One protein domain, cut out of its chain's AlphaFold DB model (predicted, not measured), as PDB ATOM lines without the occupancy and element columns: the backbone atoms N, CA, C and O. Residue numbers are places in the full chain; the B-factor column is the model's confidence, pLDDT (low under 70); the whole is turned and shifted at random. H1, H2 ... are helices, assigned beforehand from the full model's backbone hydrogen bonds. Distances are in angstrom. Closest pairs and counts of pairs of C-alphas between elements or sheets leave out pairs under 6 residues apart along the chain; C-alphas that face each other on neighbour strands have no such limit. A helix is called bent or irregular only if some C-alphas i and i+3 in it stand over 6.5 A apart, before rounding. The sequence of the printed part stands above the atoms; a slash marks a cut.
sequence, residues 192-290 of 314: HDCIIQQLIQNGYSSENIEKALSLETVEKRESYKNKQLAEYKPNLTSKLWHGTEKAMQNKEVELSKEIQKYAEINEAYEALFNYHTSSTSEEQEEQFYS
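AT A GLANCE: This is residues 192 to 290 of the 314 residues of an uncharacterized protein of Rickettsia endosymbiont of Ixodes pacificus (UniProt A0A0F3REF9). A long helical hairpin makes a rod: the 36-residue helix H4 runs along the long axis, and H3 folds back beside its first part at a small angle. H1 and H2 pack on H4 farther along, H2 crossing it and H1 set steeply to it, while the short H5 hangs at the far end beyond H4 and touches no helix. The printed part has 99 residues with five named helices, in the order H1, H2, H3, H4, H5, and no named strand, and its class is all helix. It is only just loose, close to extended, with a radius of gyration of the C-alphas of 18.9 A. The C-alphas span 65 by 23 by 16 A along their three main axes.

HOW THE PARTS SIT: H1, residues 192 to 201, and H2, residues 206 to 214, touch, and their closest C-alphas are those of Ile 200 and Ser 206, 6.6 A apart. They stand at a steep tilt of 46 degrees and run opposite ways. H2 and H3, residues 218 to 237, are near each other, with 5 pairs of C-alphas within 10 A. H3 and H4, residues 243 to 278, form a helical hairpin: they touch, at a shallow tilt of 21 degrees, and run opposite ways. Their closest C-alphas, those of Leu 236 and Thr 244, are 5.8 A apart. H4 is the hub, touching three helices. With residues 262 to 266 alone it touches H2, about perpendicular at 86 degrees, and the closest C-alphas, those of Ala 212 and Tyr 262, are 4.5 A apart. With residues 265 to 273 alone it touches H1, opposite ways at a steep tilt of 60 degrees, and the closest C-alphas, those of Ile 195 and Leu 272, are 6.6 A apart. H1 and H3 are apart. H5, residues 283 to 289, is apart from H1, H2, H3 and H4. In H1, H2 and H4 every O i to N i+4 pair is within hydrogen-bond range; in H3 it is 14 of 16, and in H5 0 of 3, with 2 of 4 O i to N i+3 pairs within range.

IN THESE COORDINATES: H1, from His 192 to Gln 201, begins with C-alpha 192 at (-35.753, -30.887, 41.916) and is 14.4 A long from first to last C-alpha. H2, from Ser 206 to Ser 214, measures 12.3 A in the same way. H3, from Val 218 to Thr 237, measures 29.3 A; it is neither bent nor irregular, but only just: C-alphas 231 and 234 are 6.4 A apart. H4, from Gly 243 to Ser 278, measures 52.2 A, from C-alpha 243 at (-70.865, -54.181, 57.458) to C-alpha 278 at (-22.828, -38.257, 44.698). H5, from Glu 283 to Tyr 289, measures 11.3 A and ends with C-alpha 289 at (-27.411, -32.392, 28.177); it too is neither bent nor irregular, but only just, with C-alphas 283 and 286 at 6.0 A.

THE WHOLE: The printed part runs from residue 192 to residue 290 and has no cut. The two C-alphas farthest apart are those of Leu 240 and Glu 282, at 65.5 A, while the first and last printed C-alphas, those of His 192 and Ser 290, are 18.7 A apart. The links from H1 to H2, H2 to H3, H3 to H4 and H4 to H5 are tight, and no link is long. Residues 237 to 243 stand free, of which 237 belongs to H3 and 243 to H4. Residues 277 to 283 stand free too, of which 277 and 278 belong to H4 and 283 to H5. Without these stretches the body has 85 residues and spans 57 by 22 by 15 A. The mean pLDDT of the printed part is 75.1, and 29 residues are under 70: residues 192 to 195, 236 to 243 and 274 to 290. The mean pLDDT of H5 is 37.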
ATOM      1  N   HIS A 192     -34.471 -30.393  41.433       67.25
ATOM      2  CA  HIS A 192     -35.753 -30.887  41.916       67.25
ATOM      3  C   HIS A 192     -36.738 -31.138  40.767       67.25
ATOM      4  O   HIS A 192     -37.301 -32.227  40.668       67.25
ATOM      5  N   ASP A 193     -36.888 -30.172  39.862       61.44
ATOM      6  CA  ASP A 193     -37.794 -30.283  38.718       61.44
ATOM      7  C   ASP A 193     -37.333 -31.361  37.725       61.44
ATOM      8  O   ASP A 193     -38.159 -32.092  37.179       61.44
ATOM      9  N   CYS A 194     -36.020 -31.527  37.537       63.00
ATOM     10  CA  CYS A 194     -35.457 -32.610  36.729       63.00
ATOM     11  C   CYS A 194     -35.787 -33.992  37.312       63.00
ATOM     12  O   CYS A 194     -36.212 -34.887  36.579       63.00
ATOM     13  N   ILE A 195     -35.649 -34.165  38.631       65.06
ATOM     14  CA  ILE A 195     -36.000 -35.422  39.305       65.06
ATOM     15  C   ILE A 195     -37.506 -35.694  39.179       65.06
ATOM     16  O   ILE A 195     -37.901 -36.827  38.903       65.06
ATOM     17  N   ILE A 196     -38.354 -34.668  39.316       72.88
ATOM     18  CA  ILE A 196     -39.805 -34.803  39.110       72.88
ATOM     19  C   ILE A 196     -40.111 -35.283  37.686       72.88
ATOM     20  O   ILE A 196     -40.878 -36.231  37.518       72.88
ATOM     21  N   GLN A 197     -39.493 -34.688  36.664       70.50
ATOM     22  CA  GLN A 197     -39.683 -35.105  35.271       70.50
ATOM     23  C   GLN A 197     -39.250 -36.556  35.040       70.50
ATOM     24  O   GLN A 197     -39.959 -37.319  34.386       70.50
ATOM     25  N   GLN A 198     -38.132 -36.978  35.629       75.12
ATOM     26  CA  GLN A 198     -37.669 -38.357  35.515       75.12
ATOM     27  C   GLN A 198     -38.608 -39.349  36.219       75.12
ATOM     28  O   GLN A 198     -38.866 -40.433  35.699       75.12
ATOM     29  N   LEU A 199     -39.190 -38.982  37.363       70.31
ATOM     30  CA  LEU A 199     -40.228 -39.793  38.007       70.31
ATOM     31  C   LEU A 199     -41.489 -39.902  37.135       70.31
ATOM     32  O   LEU A 199     -42.080 -40.979  37.055       70.31
ATOM     33  N   ILE A 200     -41.867 -38.831  36.430       75.81
ATOM     34  CA  ILE A 200     -42.973 -38.863  35.461       75.81
ATOM     35  C   ILE A 200     -42.653 -39.816  34.303       75.81
ATOM     36  O   ILE A 200     -43.483 -40.654  33.950       75.81
ATOM     37  N   GLN A 201     -41.436 -39.756  33.757       76.25
ATOM     38  CA  GLN A 201     -40.969 -40.680  32.714       76.25
ATOM     39  C   GLN A 201     -40.939 -42.141  33.192       76.25
ATOM     40  O   GLN A 201     -41.261 -43.046  32.425       76.25
ATOM     41  N   ASN A 202     -40.642 -42.371  34.473       80.06
ATOM     42  CA  ASN A 202     -40.700 -43.689  35.110       80.06
ATOM     43  C   ASN A 202     -42.139 -44.183  35.374       80.06
ATOM     44  O   ASN A 202     -42.328 -45.273  35.914       80.06
ATOM     45  N   GLY A 203     -43.160 -43.412  34.986       84.62
ATOM     46  CA  GLY A 203     -44.567 -43.811  35.026       84.62
ATOM     47  C   GLY A 203     -45.328 -43.377  36.279       84.62
ATOM     48  O   GLY A 203     -46.488 -43.761  36.449       84.62
ATOM     49  N   TYR A 204     -44.727 -42.572  37.160       83.38
ATOM     50  CA  TYR A 204     -45.448 -41.987  38.289       83.38
ATOM     51  C   TYR A 204     -46.279 -40.782  37.830       83.38
ATOM     52  O   TYR A 204     -45.818 -39.945  37.061       83.38
ATOM     53  N   SER A 205     -47.520 -40.651  38.310       89.88
ATOM     54  CA  SER A 205     -48.309 -39.450  38.004       89.88
ATOM     55  C   SER A 205     -47.868 -38.261  38.858       89.88
ATOM     56  O   SER A 205     -47.514 -38.433  40.026       89.88
ATOM     57  N   SER A 206     -47.985 -37.049  38.303       79.62
ATOM     58  CA  SER A 206     -47.653 -35.797  39.000       79.62
ATOM     59  C   SER A 206     -48.347 -35.673  40.362       79.62
ATOM     60  O   SER A 206     -47.710 -35.317  41.345       79.62
ATOM     61  N   GLU A 207     -49.630 -36.037  40.444       88.06
ATOM     62  CA  GLU A 207     -50.401 -36.000  41.695       88.06
ATOM     63  C   GLU A 207     -49.818 -36.937  42.764       88.06
ATOM     64  O   GLU A 207     -49.717 -36.574  43.934       88.06
ATOM     65  N   ASN A 208     -49.385 -38.140  42.371       87.38
ATOM     66  CA  ASN A 208     -48.784 -39.083  43.312       87.38
ATOM     67  C   ASN A 208     -47.399 -38.623  43.774       87.38
ATOM     68  O   ASN A 208     -47.051 -38.861  44.927       87.38
ATOM     69  N   ILE A 209     -46.633 -37.970  42.895       77.06
ATOM     70  CA  ILE A 209     -45.323 -37.400  43.229       77.06
ATOM     71  C   ILE A 209     -45.493 -36.265  44.238       77.06
ATOM     72  O   ILE A 209     -44.904 -36.311  45.314       77.06
ATOM     73  N   GLU A 210     -46.355 -35.291  43.943       85.44
ATOM     74  CA  GLU A 210     -46.632 -34.169  44.845       85.44
ATOM     75  C   GLU A 210     -47.114 -34.666  46.214       85.44
ATOM     76  O   GLU A 210     -46.632 -34.233  47.268       85.44
ATOM     77  N   LYS A 211     -48.018 -35.654  46.211       85.44
ATOM     78  CA  LYS A 211     -48.521 -36.251  47.444       85.44
ATOM     79  C   LYS A 211     -47.427 -36.978  48.222       85.44
ATOM     80  O   LYS A 211     -47.334 -36.774  49.433       85.44
ATOM     81  N   ALA A 212     -46.595 -37.775  47.556       80.25
ATOM     82  CA  ALA A 212     -45.491 -38.497  48.182       80.25
ATOM     83  C   ALA A 212     -44.484 -37.544  48.835       80.25
ATOM     84  O   ALA A 212     -44.166 -37.727  50.011       80.25
ATOM     85  N   LEU A 213     -44.087 -36.483  48.125       79.56
ATOM     86  CA  LEU A 213     -43.156 -35.467  48.621       79.56
ATOM     87  C   LEU A 213     -43.739 -34.686  49.809       79.56
ATOM     88  O   LEU A 213     -43.044 -34.416  50.785       79.56
ATOM     89  N   SER A 214     -45.046 -34.399  49.807       83.88
ATOM     90  CA  SER A 214     -45.710 -33.802  50.979       83.88
ATOM     91  C   SER A 214     -45.701 -34.724  52.214       83.88
ATOM     92  O   SER A 214     -45.751 -34.255  53.356       83.88
ATOM     93  N   LEU A 215     -45.599 -36.041  51.990       84.50
ATOM     94  CA  LEU A 215     -45.570 -37.110  52.987       84.50
ATOM     95  C   LEU A 215     -44.186 -37.788  53.054       84.50
ATOM     96  O   LEU A 215     -44.098 -39.005  53.212       84.50
ATOM     97  N   GLU A 216     -43.107 -37.012  52.929       77.44
ATOM     98  CA  GLU A 216     -41.721 -37.506  52.812       77.44
ATOM     99  C   GLU A 216     -41.297 -38.486  53.929       77.44
ATOM    100  O   GLU A 216     -40.570 -39.448  53.682       77.44
ATOM    101  N   THR A 217     -41.814 -38.327  55.154       81.75
ATOM    102  CA  THR A 217     -41.442 -39.160  56.306       81.75
ATOM    103  C   THR A 217     -42.454 -40.265  56.601       81.75
ATOM    104  O   THR A 217     -43.654 -40.136  56.343       81.75
ATOM    105  N   VAL A 218     -41.978 -41.345  57.231       85.00
ATOM    106  CA  VAL A 218     -42.835 -42.431  57.743       85.00
ATOM    107  C   VAL A 218     -43.896 -41.881  58.701       85.00
ATOM    108  O   VAL A 218     -45.068 -42.223  58.579       85.00
ATOM    109  N   GLU A 219     -43.522 -40.960  59.594       89.69
ATOM    110  CA  GLU A 219     -44.455 -40.328  60.537       89.69
ATOM    111  C   GLU A 219     -45.574 -39.551  59.831       89.69
ATOM    112  O   GLU A 219     -46.742 -39.660  60.213       89.69
ATOM    113  N   LYS A 220     -45.249 -38.791  58.773       87.75
ATOM    114  CA  LYS A 220     -46.248 -38.062  57.977       87.75
ATOM    115  C   LYS A 220     -47.199 -39.025  57.261       87.75
ATOM    116  O   LYS A 220     -48.406 -38.783  57.256       87.75
ATOM    117  N   ARG A 221     -46.685 -40.134  56.712       87.06
ATOM    118  CA  ARG A 221     -47.500 -41.176  56.059       87.06
ATOM    119  C   ARG A 221     -48.444 -41.879  57.038       87.06
ATOM    120  O   ARG A 221     -49.632 -42.006  56.749       87.06
ATOM    121  N   GLU A 222     -47.958 -42.258  58.216       90.56
ATOM    122  CA  GLU A 222     -48.788 -42.866  59.267       90.56
ATOM    123  C   GLU A 222     -49.839 -41.890  59.813       90.56
ATOM    124  O   GLU A 222     -51.003 -42.245  60.009       90.56
ATOM    125  N   SER A 223     -49.472 -40.620  59.996       92.62
ATOM    126  CA  SER A 223     -50.416 -39.566  60.384       92.62
ATOM    127  C   SER A 223     -51.535 -39.395  59.348       92.62
ATOM    128  O   SER A 223     -52.715 -39.343  59.709       92.62
ATOM    129  N   TYR A 224     -51.195 -39.401  58.053       92.62
ATOM    130  CA  TYR A 224     -52.172 -39.386  56.962       92.62
ATOM    131  C   TYR A 224     -53.108 -40.603  57.012       92.62
ATOM    132  O   TYR A 224     -54.327 -40.419  56.973       92.62
ATOM    133  N   LYS A 225     -52.568 -41.820  57.195       92.06
ATOM    134  CA  LYS A 225     -53.358 -43.055  57.369       92.06
ATOM    135  C   LYS A 225     -54.410 -42.897  58.458       92.06
ATOM    136  O   LYS A 225     -55.597 -43.145  58.245       92.06
ATOM    137  N   ASN A 226     -53.958 -42.465  59.632       92.56
ATOM    138  CA  ASN A 226     -54.778 -42.386  60.830       92.56
ATOM    139  C   ASN A 226     -55.863 -41.322  60.693       92.56
ATOM    140  O   ASN A 226     -57.003 -41.555  61.096       92.56
ATOM    141  N   LYS A 227     -55.541 -40.185  60.066       93.75
ATOM    142  CA  LYS A 227     -56.519 -39.136  59.775       93.75
ATOM    143  C   LYS A 227     -57.608 -39.631  58.820       93.75
ATOM    144  O   LYS A 227     -58.788 -39.453  59.110       93.75
ATOM    145  N   GLN A 228     -57.230 -40.317  57.741       91.50
ATOM    146  CA  GLN A 228     -58.182 -40.875  56.774       91.50
ATOM    147  C   GLN A 228     -59.094 -41.941  57.405       91.50
ATOM    148  O   GLN A 228     -60.307 -41.940  57.194       91.50
ATOM    149  N   LEU A 229     -58.539 -42.822  58.244       89.69
ATOM    150  CA  LEU A 229     -59.327 -43.805  58.995       89.69
ATOM    151  C   LEU A 229     -60.289 -43.139  59.991       89.69
ATOM    152  O   LEU A 229     -61.434 -43.580  60.133       89.69
ATOM    153  N   ALA A 230     -59.849 -42.074  60.662       87.81
ATOM    154  CA  ALA A 230     -60.675 -41.322  61.599       87.81
ATOM    155  C   ALA A 230     -61.833 -40.590  60.905       87.81
ATOM    156  O   ALA A 230     -62.931 -40.570  61.450       87.81
ATOM    157  N   GLU A 231     -61.625 -40.043  59.705       87.94
ATOM    158  CA  GLU A 231     -62.680 -39.410  58.897       87.94
ATOM    159  C   GLU A 231     -63.667 -40.439  58.321       87.94
ATOM    160  O   GLU A 231     -64.872 -40.190  58.231       87.94
ATOM    161  N   TYR A 232     -63.185 -41.637  57.985       85.19
ATOM    162  CA  TYR A 232     -64.017 -42.708  57.441       85.19
ATOM    163  C   TYR A 232     -64.950 -43.348  58.489       85.19
ATOM    164  O   TYR A 232     -66.098 -43.688  58.186       85.19
ATOM    165  N   LYS A 233     -64.492 -43.478  59.740       79.69
ATOM    166  CA  LYS A 233     -65.219 -44.166  60.822       79.69
ATOM    167  C   LYS A 233     -66.612 -43.568  61.132       79.69
ATOM    168  O   LYS A 233     -67.567 -44.344  61.166       79.69
ATOM    169  N   PRO A 234     -66.800 -42.243  61.305       71.75
ATOM    170  CA  PRO A 234     -68.117 -41.631  61.504       71.75
ATOM    171  C   PRO A 234     -69.109 -41.928  60.373       71.75
ATOM    172  O   PRO A 234     -70.272 -42.232  60.649       71.75
ATOM    173  N   ASN A 235     -68.644 -41.923  59.117       70.06
ATOM    174  CA  ASN A 235     -69.481 -42.172  57.939       70.06
ATOM    175  C   ASN A 235     -70.047 -43.598  57.919       70.06
ATOM    176  O   ASN A 235     -71.195 -43.809  57.522       70.06
ATOM    177  N   LEU A 236     -69.276 -44.567  58.411       68.75
ATOM    178  CA  LEU A 236     -69.685 -45.963  58.543       68.75
ATOM    179  C   LEU A 236     -70.744 -46.185  59.627       68.75
ATOM    180  O   LEU A 236     -71.692 -46.929  59.404       68.75
ATOM    181  N   THR A 237     -70.640 -45.508  60.776       63.06
ATOM    182  CA  THR A 237     -71.614 -45.631  61.881       63.06
ATOM    183  C   THR A 237     -73.049 -45.280  61.474       63.06
ATOM    184  O   THR A 237     -73.991 -45.763  62.096       63.06
ATOM    185  N   SER A 238     -73.232 -44.489  60.411       63.12
ATOM    186  CA  SER A 238     -74.552 -44.174  59.845       63.12
ATOM    187  C   SER A 238     -75.186 -45.326  59.039       63.12
ATOM    188  O   SER A 238     -76.385 -45.293  58.765       63.12
ATOM    189  N   LYS A 239     -74.412 -46.362  58.675       59.50
ATOM    190  CA  LYS A 239     -74.809 -47.477  57.795       59.50
ATOM    191  C   LYS A 239     -74.452 -48.843  58.425       59.50
ATOM    192  O   LYS A 239     -73.408 -49.400  58.131       59.50
ATOM    193  N   LEU A 240     -75.347 -49.390  59.262       54.81
ATOM    194  CA  LEU A 240     -75.440 -50.799  59.734       54.81
ATOM    195  C   LEU A 240     -74.151 -51.526  60.231       54.81
ATOM    196  O   LEU A 240     -73.283 -51.949  59.470       54.81
ATOM    197  N   TRP A 241     -74.150 -51.833  61.535       55.06
ATOM    198  CA  TRP A 241     -73.056 -52.318  62.407       55.06
ATOM    199  C   TRP A 241     -72.248 -53.578  62.009       55.06
ATOM    200  O   TRP A 241     -71.121 -53.739  62.468       55.06
ATOM    201  N   HIS A 242     -72.774 -54.501  61.197       55.75
ATOM    202  CA  HIS A 242     -72.015 -55.703  60.793       55.75
ATOM    203  C   HIS A 242     -71.244 -55.524  59.478       55.75
ATOM    204  O   HIS A 242     -70.253 -56.213  59.244       55.75
ATOM    205  N   GLY A 243     -71.646 -54.568  58.635       62.50
ATOM    206  CA  GLY A 243     -70.865 -54.181  57.458       62.50
ATOM    207  C   GLY A 243     -69.660 -53.309  57.818       62.50
ATOM    208  O   GLY A 243     -68.687 -53.259  57.068       62.50
ATOM    209  N   THR A 244     -69.701 -52.651  58.979       72.81
ATOM    210  CA  THR A 244     -68.742 -51.610  59.355       72.81
ATOM    211  C   THR A 244     -67.352 -52.124  59.707       72.81
ATOM    212  O   THR A 244     -66.378 -51.477  59.342       72.81
ATOM    213  N   GLU A 245     -67.216 -53.292  60.342       78.62
ATOM    214  CA  GLU A 245     -65.893 -53.833  60.700       78.62
ATOM    215  C   GLU A 245     -65.122 -54.317  59.465       78.62
ATOM    216  O   GLU A 245     -63.976 -53.927  59.245       78.62
ATOM    217  N   LYS A 246     -65.785 -55.075  58.583       83.69
ATOM    218  CA  LYS A 246     -65.197 -55.506  57.307       83.69
ATOM    219  C   LYS A 246     -64.876 -54.313  56.400       83.69
ATOM    220  O   LYS A 246     -63.854 -54.310  55.720       83.69
ATOM    221  N   ALA A 247     -65.723 -53.283  56.400       83.06
ATOM    222  CA  ALA A 247     -65.463 -52.056  55.653       83.06
ATOM    223  C   ALA A 247     -64.270 -51.262  56.213       83.06
ATOM    224  O   ALA A 247     -63.503 -50.716  55.423       83.06
ATOM    225  N   MET A 248     -64.085 -51.224  57.539       86.94
ATOM    226  CA  MET A 248     -62.894 -50.635  58.167       86.94
ATOM    227  C   MET A 248     -61.624 -51.392  57.776       86.94
ATOM    228  O   MET A 248     -60.667 -50.766  57.332       86.94
ATOM    229  N   GLN A 249     -61.632 -52.726  57.867       88.31
ATOM    230  CA  GLN A 249     -60.487 -53.560  57.483       88.31
ATOM    231  C   GLN A 249     -60.117 -53.371  56.008       88.31
ATOM    232  O   GLN A 249     -58.949 -53.181  55.676       88.31
ATOM    233  N   ASN A 250     -61.110 -53.351  55.114       90.50
ATOM    234  CA  ASN A 250     -60.874 -53.096  53.694       90.50
ATOM    235  C   ASN A 250     -60.249 -51.716  53.460       90.50
ATOM    236  O   ASN A 250     -59.307 -51.604  52.674       90.50
ATOM    237  N   LYS A 251     -60.739 -50.679  54.154       91.19
ATOM    238  CA  LYS A 251     -60.200 -49.322  54.015       91.19
ATOM    239  C   LYS A 251     -58.779 -49.210  54.556       91.19
ATOM    240  O   LYS A 251     -57.955 -48.516  53.972       91.19
ATOM    241  N   GLU A 252     -58.470 -49.912  55.639       92.69
ATOM    242  CA  GLU A 252     -57.114 -49.960  56.175       92.69
ATOM    243  C   GLU A 252     -56.130 -50.616  55.198       92.69
ATOM    244  O   GLU A 252     -55.023 -50.108  55.003       92.69
ATOM    245  N   VAL A 253     -56.537 -51.708  54.544       94.81
ATOM    246  CA  VAL A 253     -55.731 -52.370  53.505       94.81
ATOM    247  C   VAL A 253     -55.532 -51.454  52.296       94.81
ATOM    248  O   VAL A 253     -54.423 -51.374  51.770       94.81
ATOM    249  N   GLU A 254     -56.579 -50.752  51.863       94.75
ATOM    250  CA  GLU A 254     -56.518 -49.776  50.770       94.75
ATOM    251  C   GLU A 254     -55.513 -48.654  51.071       94.75
ATOM    252  O   GLU A 254     -54.580 -48.443  50.298       94.75
ATOM    253  N   LEU A 255     -55.637 -48.007  52.234       92.94
ATOM    254  CA  LEU A 255     -54.742 -46.924  52.655       92.94
ATOM    255  C   LEU A 255     -53.300 -47.401  52.857       92.94
ATOM    256  O   LEU A 255     -52.361 -46.664  52.574       92.94
ATOM    257  N   SER A 256     -53.102 -48.639  53.315       93.69
ATOM    258  CA  SER A 256     -51.754 -49.199  53.478       93.69
ATOM    259  C   SER A 256     -51.063 -49.408  52.125       93.69
ATOM    260  O   SER A 256     -49.873 -49.131  52.002       93.69
ATOM    261  N   LYS A 257     -51.802 -49.823  51.086       95.19
ATOM    262  CA  LYS A 257     -51.271 -49.888  49.711       95.19
ATOM    263  C   LYS A 257     -50.946 -48.500  49.160       95.19
ATOM    264  O   LYS A 257     -49.932 -48.333  48.492       95.19
ATOM    265  N   GLU A 258     -51.790 -47.511  49.447       93.06
ATOM    266  CA  GLU A 258     -51.570 -46.120  49.038       93.06
ATOM    267  C   GLU A 258     -50.301 -45.535  49.682       93.06
ATOM    268  O   GLU A 258     -49.475 -44.924  49.011       93.06
ATOM    269  N   ILE A 259     -50.090 -45.793  50.972       92.69
ATOM    270  CA  ILE A 259     -48.896 -45.356  51.704       92.69
ATOM    271  C   ILE A 259     -47.632 -46.036  51.198       92.69
ATOM    272  O   ILE A 259     -46.608 -45.368  51.055       92.69
ATOM    273  N   GLN A 260     -47.705 -47.337  50.907       93.75
ATOM    274  CA  GLN A 260     -46.587 -48.079  50.332       93.75
ATOM    275  C   GLN A 260     -46.153 -47.466  48.997       93.75
ATOM    276  O   GLN A 260     -44.971 -47.214  48.786       93.75
ATOM    277  N   LYS A 261     -47.119 -47.115  48.143       94.06
ATOM    278  CA  LYS A 261     -46.860 -46.415  46.883       94.06
ATOM    279  C   LYS A 261     -46.143 -45.075  47.094       94.06
ATOM    280  O   LYS A 261     -45.211 -44.761  46.361       94.06
ATOM    281  N   TYR A 262     -46.545 -44.274  48.084       89.62
ATOM    282  CA  TYR A 262     -45.856 -43.011  48.384       89.62
ATOM    283  C   TYR A 262     -44.449 -43.224  48.953       89.62
ATOM    284  O   TYR A 262     -43.558 -42.425  48.684       89.62
ATOM    285  N   ALA A 263     -44.231 -44.293  49.724       90.38
ATOM    286  CA  ALA A 263     -42.903 -44.648  50.211       90.38
ATOM    287  C   ALA A 263     -41.956 -44.998  49.050       90.38
ATOM    288  O   ALA A 263     -40.856 -44.461  48.998       90.38
ATOM    289  N   GLU A 264     -42.415 -45.798  48.084       92.75
ATOM    290  CA  GLU A 264     -41.643 -46.162  46.885       92.75
ATOM    291  C   GLU A 264     -41.248 -44.936  46.048       92.75
ATOM    292  O   GLU A 264     -40.114 -44.841  45.583       92.75
ATOM    293  N   ILE A 265     -42.156 -43.966  45.891       83.69
ATOM    294  CA  ILE A 265     -41.857 -42.713  45.182       83.69
ATOM    295  C   ILE A 265     -40.792 -41.898  45.925       83.69
ATOM    296  O   ILE A 265     -39.889 -41.358  45.291       83.69
ATOM    297  N   ASN A 266     -40.870 -41.823  47.256       84.25
ATOM    298  CA  ASN A 266     -39.883 -41.100  48.059       84.25
ATOM    299  C   ASN A 266     -38.503 -41.773  48.014       84.25
ATOM    300  O   ASN A 266     -37.502 -41.077  47.879       84.25
ATOM    301  N   GLU A 267     -38.439 -43.106  48.043       89.62
ATOM    302  CA  GLU A 267     -37.183 -43.848  47.863       89.62
ATOM    303  C   GLU A 267     -36.585 -43.630  46.469       89.62
ATOM    304  O   GLU A 267     -35.383 -43.396  46.340       89.62
ATOM    305  N   ALA A 268     -37.412 -43.651  45.418       83.94
ATOM    306  CA  ALA A 268     -36.967 -43.362  44.057       83.94
ATOM    307  C   ALA A 268     -36.451 -41.920  43.921       83.94
ATOM    308  O   ALA A 268     -35.414 -41.689  43.299       83.94
ATOM    309  N   TYR A 269     -37.142 -40.958  44.541       81.94
ATOM    310  CA  TYR A 269     -36.706 -39.566  44.598       81.94
ATOM    311  C   TYR A 269     -35.352 -39.434  45.309       81.94
ATOM    312  O   TYR A 269     -34.442 -38.809  44.771       81.94
ATOM    313  N   GLU A 270     -35.183 -40.048  46.484       79.50
ATOM    314  CA  GLU A 270     -33.918 -40.021  47.226       79.50
ATOM    315  C   GLU A 270     -32.783 -40.708  46.462       79.50
ATOM    316  O   GLU A 270     -31.659 -40.209  46.456       79.50
ATOM    317  N   ALA A 271     -33.053 -41.825  45.783       77.88
ATOM    318  CA  ALA A 271     -32.065 -42.517  44.963       77.88
ATOM    319  C   ALA A 271     -31.580 -41.644  43.799       77.88
ATOM    320  O   ALA A 271     -30.374 -41.550  43.577       77.88
ATOM    321  N   LEU A 272     -32.497 -40.967  43.098       73.06
ATOM    322  CA  LEU A 272     -32.157 -40.021  42.034       73.06
ATOM    323  C   LEU A 272     -31.408 -38.809  42.589       73.06
ATOM    324  O   LEU A 272     -30.362 -38.433  42.067       73.06
ATOM    325  N   PHE A 273     -31.879 -38.237  43.696       71.31
ATOM    326  CA  PHE A 273     -31.208 -37.121  44.352       71.31
ATOM    327  C   PHE A 273     -29.775 -37.483  44.757       71.31
ATOM    328  O   PHE A 273     -28.838 -36.743  44.465       71.31
ATOM    329  N   ASN A 274     -29.580 -38.648  45.375       68.75
ATOM    330  CA  ASN A 274     -28.262 -39.144  45.756       68.75
ATOM    331  C   ASN A 274     -27.402 -39.449  44.529       68.75
ATOM    332  O   ASN A 274     -26.232 -39.090  44.517       68.75
ATOM    333  N   TYR A 275     -27.956 -40.053  43.479       65.06
ATOM    334  CA  TYR A 275     -27.237 -40.289  42.227       65.06
ATOM    335  C   TYR A 275     -26.688 -38.980  41.640       65.06
ATOM    336  O   TYR A 275     -25.498 -38.894  41.355       65.06
ATOM    337  N   HIS A 276     -27.512 -37.932  41.577       55.69
ATOM    338  CA  HIS A 276     -27.120 -36.632  41.026       55.69
ATOM    339  C   HIS A 276     -26.226 -35.795  41.944       55.69
ATOM    340  O   HIS A 276     -25.567 -34.870  41.477       55.69
ATOM    341  N   THR A 277     -26.196 -36.088  43.244       53.69
ATOM    342  CA  THR A 277     -25.350 -35.364  44.209       53.69
ATOM    343  C   THR A 277     -24.074 -36.113  44.599       53.69
ATOM    344  O   THR A 277     -23.186 -35.508  45.199       53.69
ATOM    345  N   SER A 278     -23.947 -37.403  44.265       47.53
ATOM    346  CA  SER A 278     -22.828 -38.257  44.698       47.53
ATOM    347  C   SER A 278     -21.712 -38.463  43.668       47.53
ATOM    348  O   SER A 278     -20.682 -39.037  44.026       47.53
ATOM    349  N   SER A 279     -21.848 -37.995  42.423       43.97
ATOM    350  CA  SER A 279     -20.884 -38.293  41.359       43.97
ATOM    351  C   SER A 279     -19.970 -37.124  40.979       43.97
ATOM    352  O   SER A 279     -20.364 -36.053  40.534       43.97
ATOM    353  N   THR A 280     -18.680 -37.402  41.125       41.06
ATOM    354  CA  THR A 280     -17.514 -36.643  40.669       41.06
ATOM    355  C   THR A 280     -16.984 -37.162  39.318       41.06
ATOM    356  O   THR A 280     -15.787 -37.068  39.059       41.06
ATOM    357  N   SER A 281     -17.826 -37.755  38.458       39.47
ATOM    358  CA  SER A 281     -17.383 -38.372  37.193       39.47
ATOM    359  C   SER A 281     -17.860 -37.605  35.958       39.47
ATOM    360  O   SER A 281     -19.063 -37.500  35.722       39.47
ATOM    361  N   GLU A 282     -16.899 -37.161  35.147       37.31
ATOM    362  CA  GLU A 282     -17.051 -36.415  33.884       37.31
ATOM    363  C   GLU A 282     -18.032 -37.059  32.874       37.31
ATOM    364  O   GLU A 282     -18.645 -36.348  32.088       37.31
ATOM    365  N   GLU A 283     -18.270 -38.376  32.932       36.81
ATOM    366  CA  GLU A 283     -19.198 -39.093  32.031       36.81
ATOM    367  C   GLU A 283     -20.695 -38.806  32.291       36.81
ATOM    368  O   GLU A 283     -21.534 -39.100  31.441       36.81
ATOM    369  N   GLN A 284     -21.061 -38.244  33.451       39.25
ATOM    370  CA  GLN A 284     -22.471 -38.031  33.820       39.25
ATOM    371  C   GLN A 284     -23.018 -36.644  33.457       39.25
ATOM    372  O   GLN A 284     -24.232 -36.501  33.302       39.25
ATOM    373  N   GLU A 285     -22.158 -35.639  33.265       37.69
ATOM    374  CA  GLU A 285     -22.605 -34.325  32.782       37.69
ATOM    375  C   GLU A 285     -23.072 -34.398  31.318       37.69
ATOM    376  O   GLU A 285     -24.071 -33.771  30.969       37.69
ATOM    377  N   GLU A 286     -22.431 -35.211  30.467       35.22
ATOM    378  CA  GLU A 286     -22.774 -35.302  29.038       35.22
ATOM    379  C   GLU A 286     -24.137 -35.960  28.770       35.22
ATOM    380  O   GLU A 286     -24.876 -35.501  27.897       35.22
ATOM    381  N   GLN A 287     -24.537 -36.979  29.543       35.84
ATOM    382  CA  GLN A 287     -25.855 -37.602  29.352       35.84
ATOM    383  C   GLN A 287     -27.009 -36.658  29.719       35.84
ATOM    384  O   GLN A 287     -28.058 -36.704  29.075       35.84
ATOM    385  N   PHE A 288     -26.799 -35.756  30.682       38.69
ATOM    386  CA  PHE A 288     -27.815 -34.812  31.159       38.69
ATOM    387  C   PHE A 288     -28.159 -33.721  30.127       38.69
ATOM    388  O   PHE A 288     -29.288 -33.234  30.090       38.69
ATOM    389  N   TYR A 289     -27.209 -33.367  29.257       38.44
ATOM    390  CA  TYR A 289     -27.411 -32.392  28.177       38.44
ATOM    391  C   TYR A 289     -27.748 -33.030  26.819       38.44
ATOM    392  O   TYR A 289     -28.050 -32.306  25.874       38.44
ATOM    393  N   SER A 290     -27.719 -34.365  26.719       32.97
ATOM    394  CA  SER A 290     -27.969 -35.107  25.472       32.97
ATOM    395  C   SER A 290     -29.418 -35.560  25.264       32.97
ATOM    396  O   SER A 290     -29.719 -36.156  24.229       32.97
TER     397      SER A 290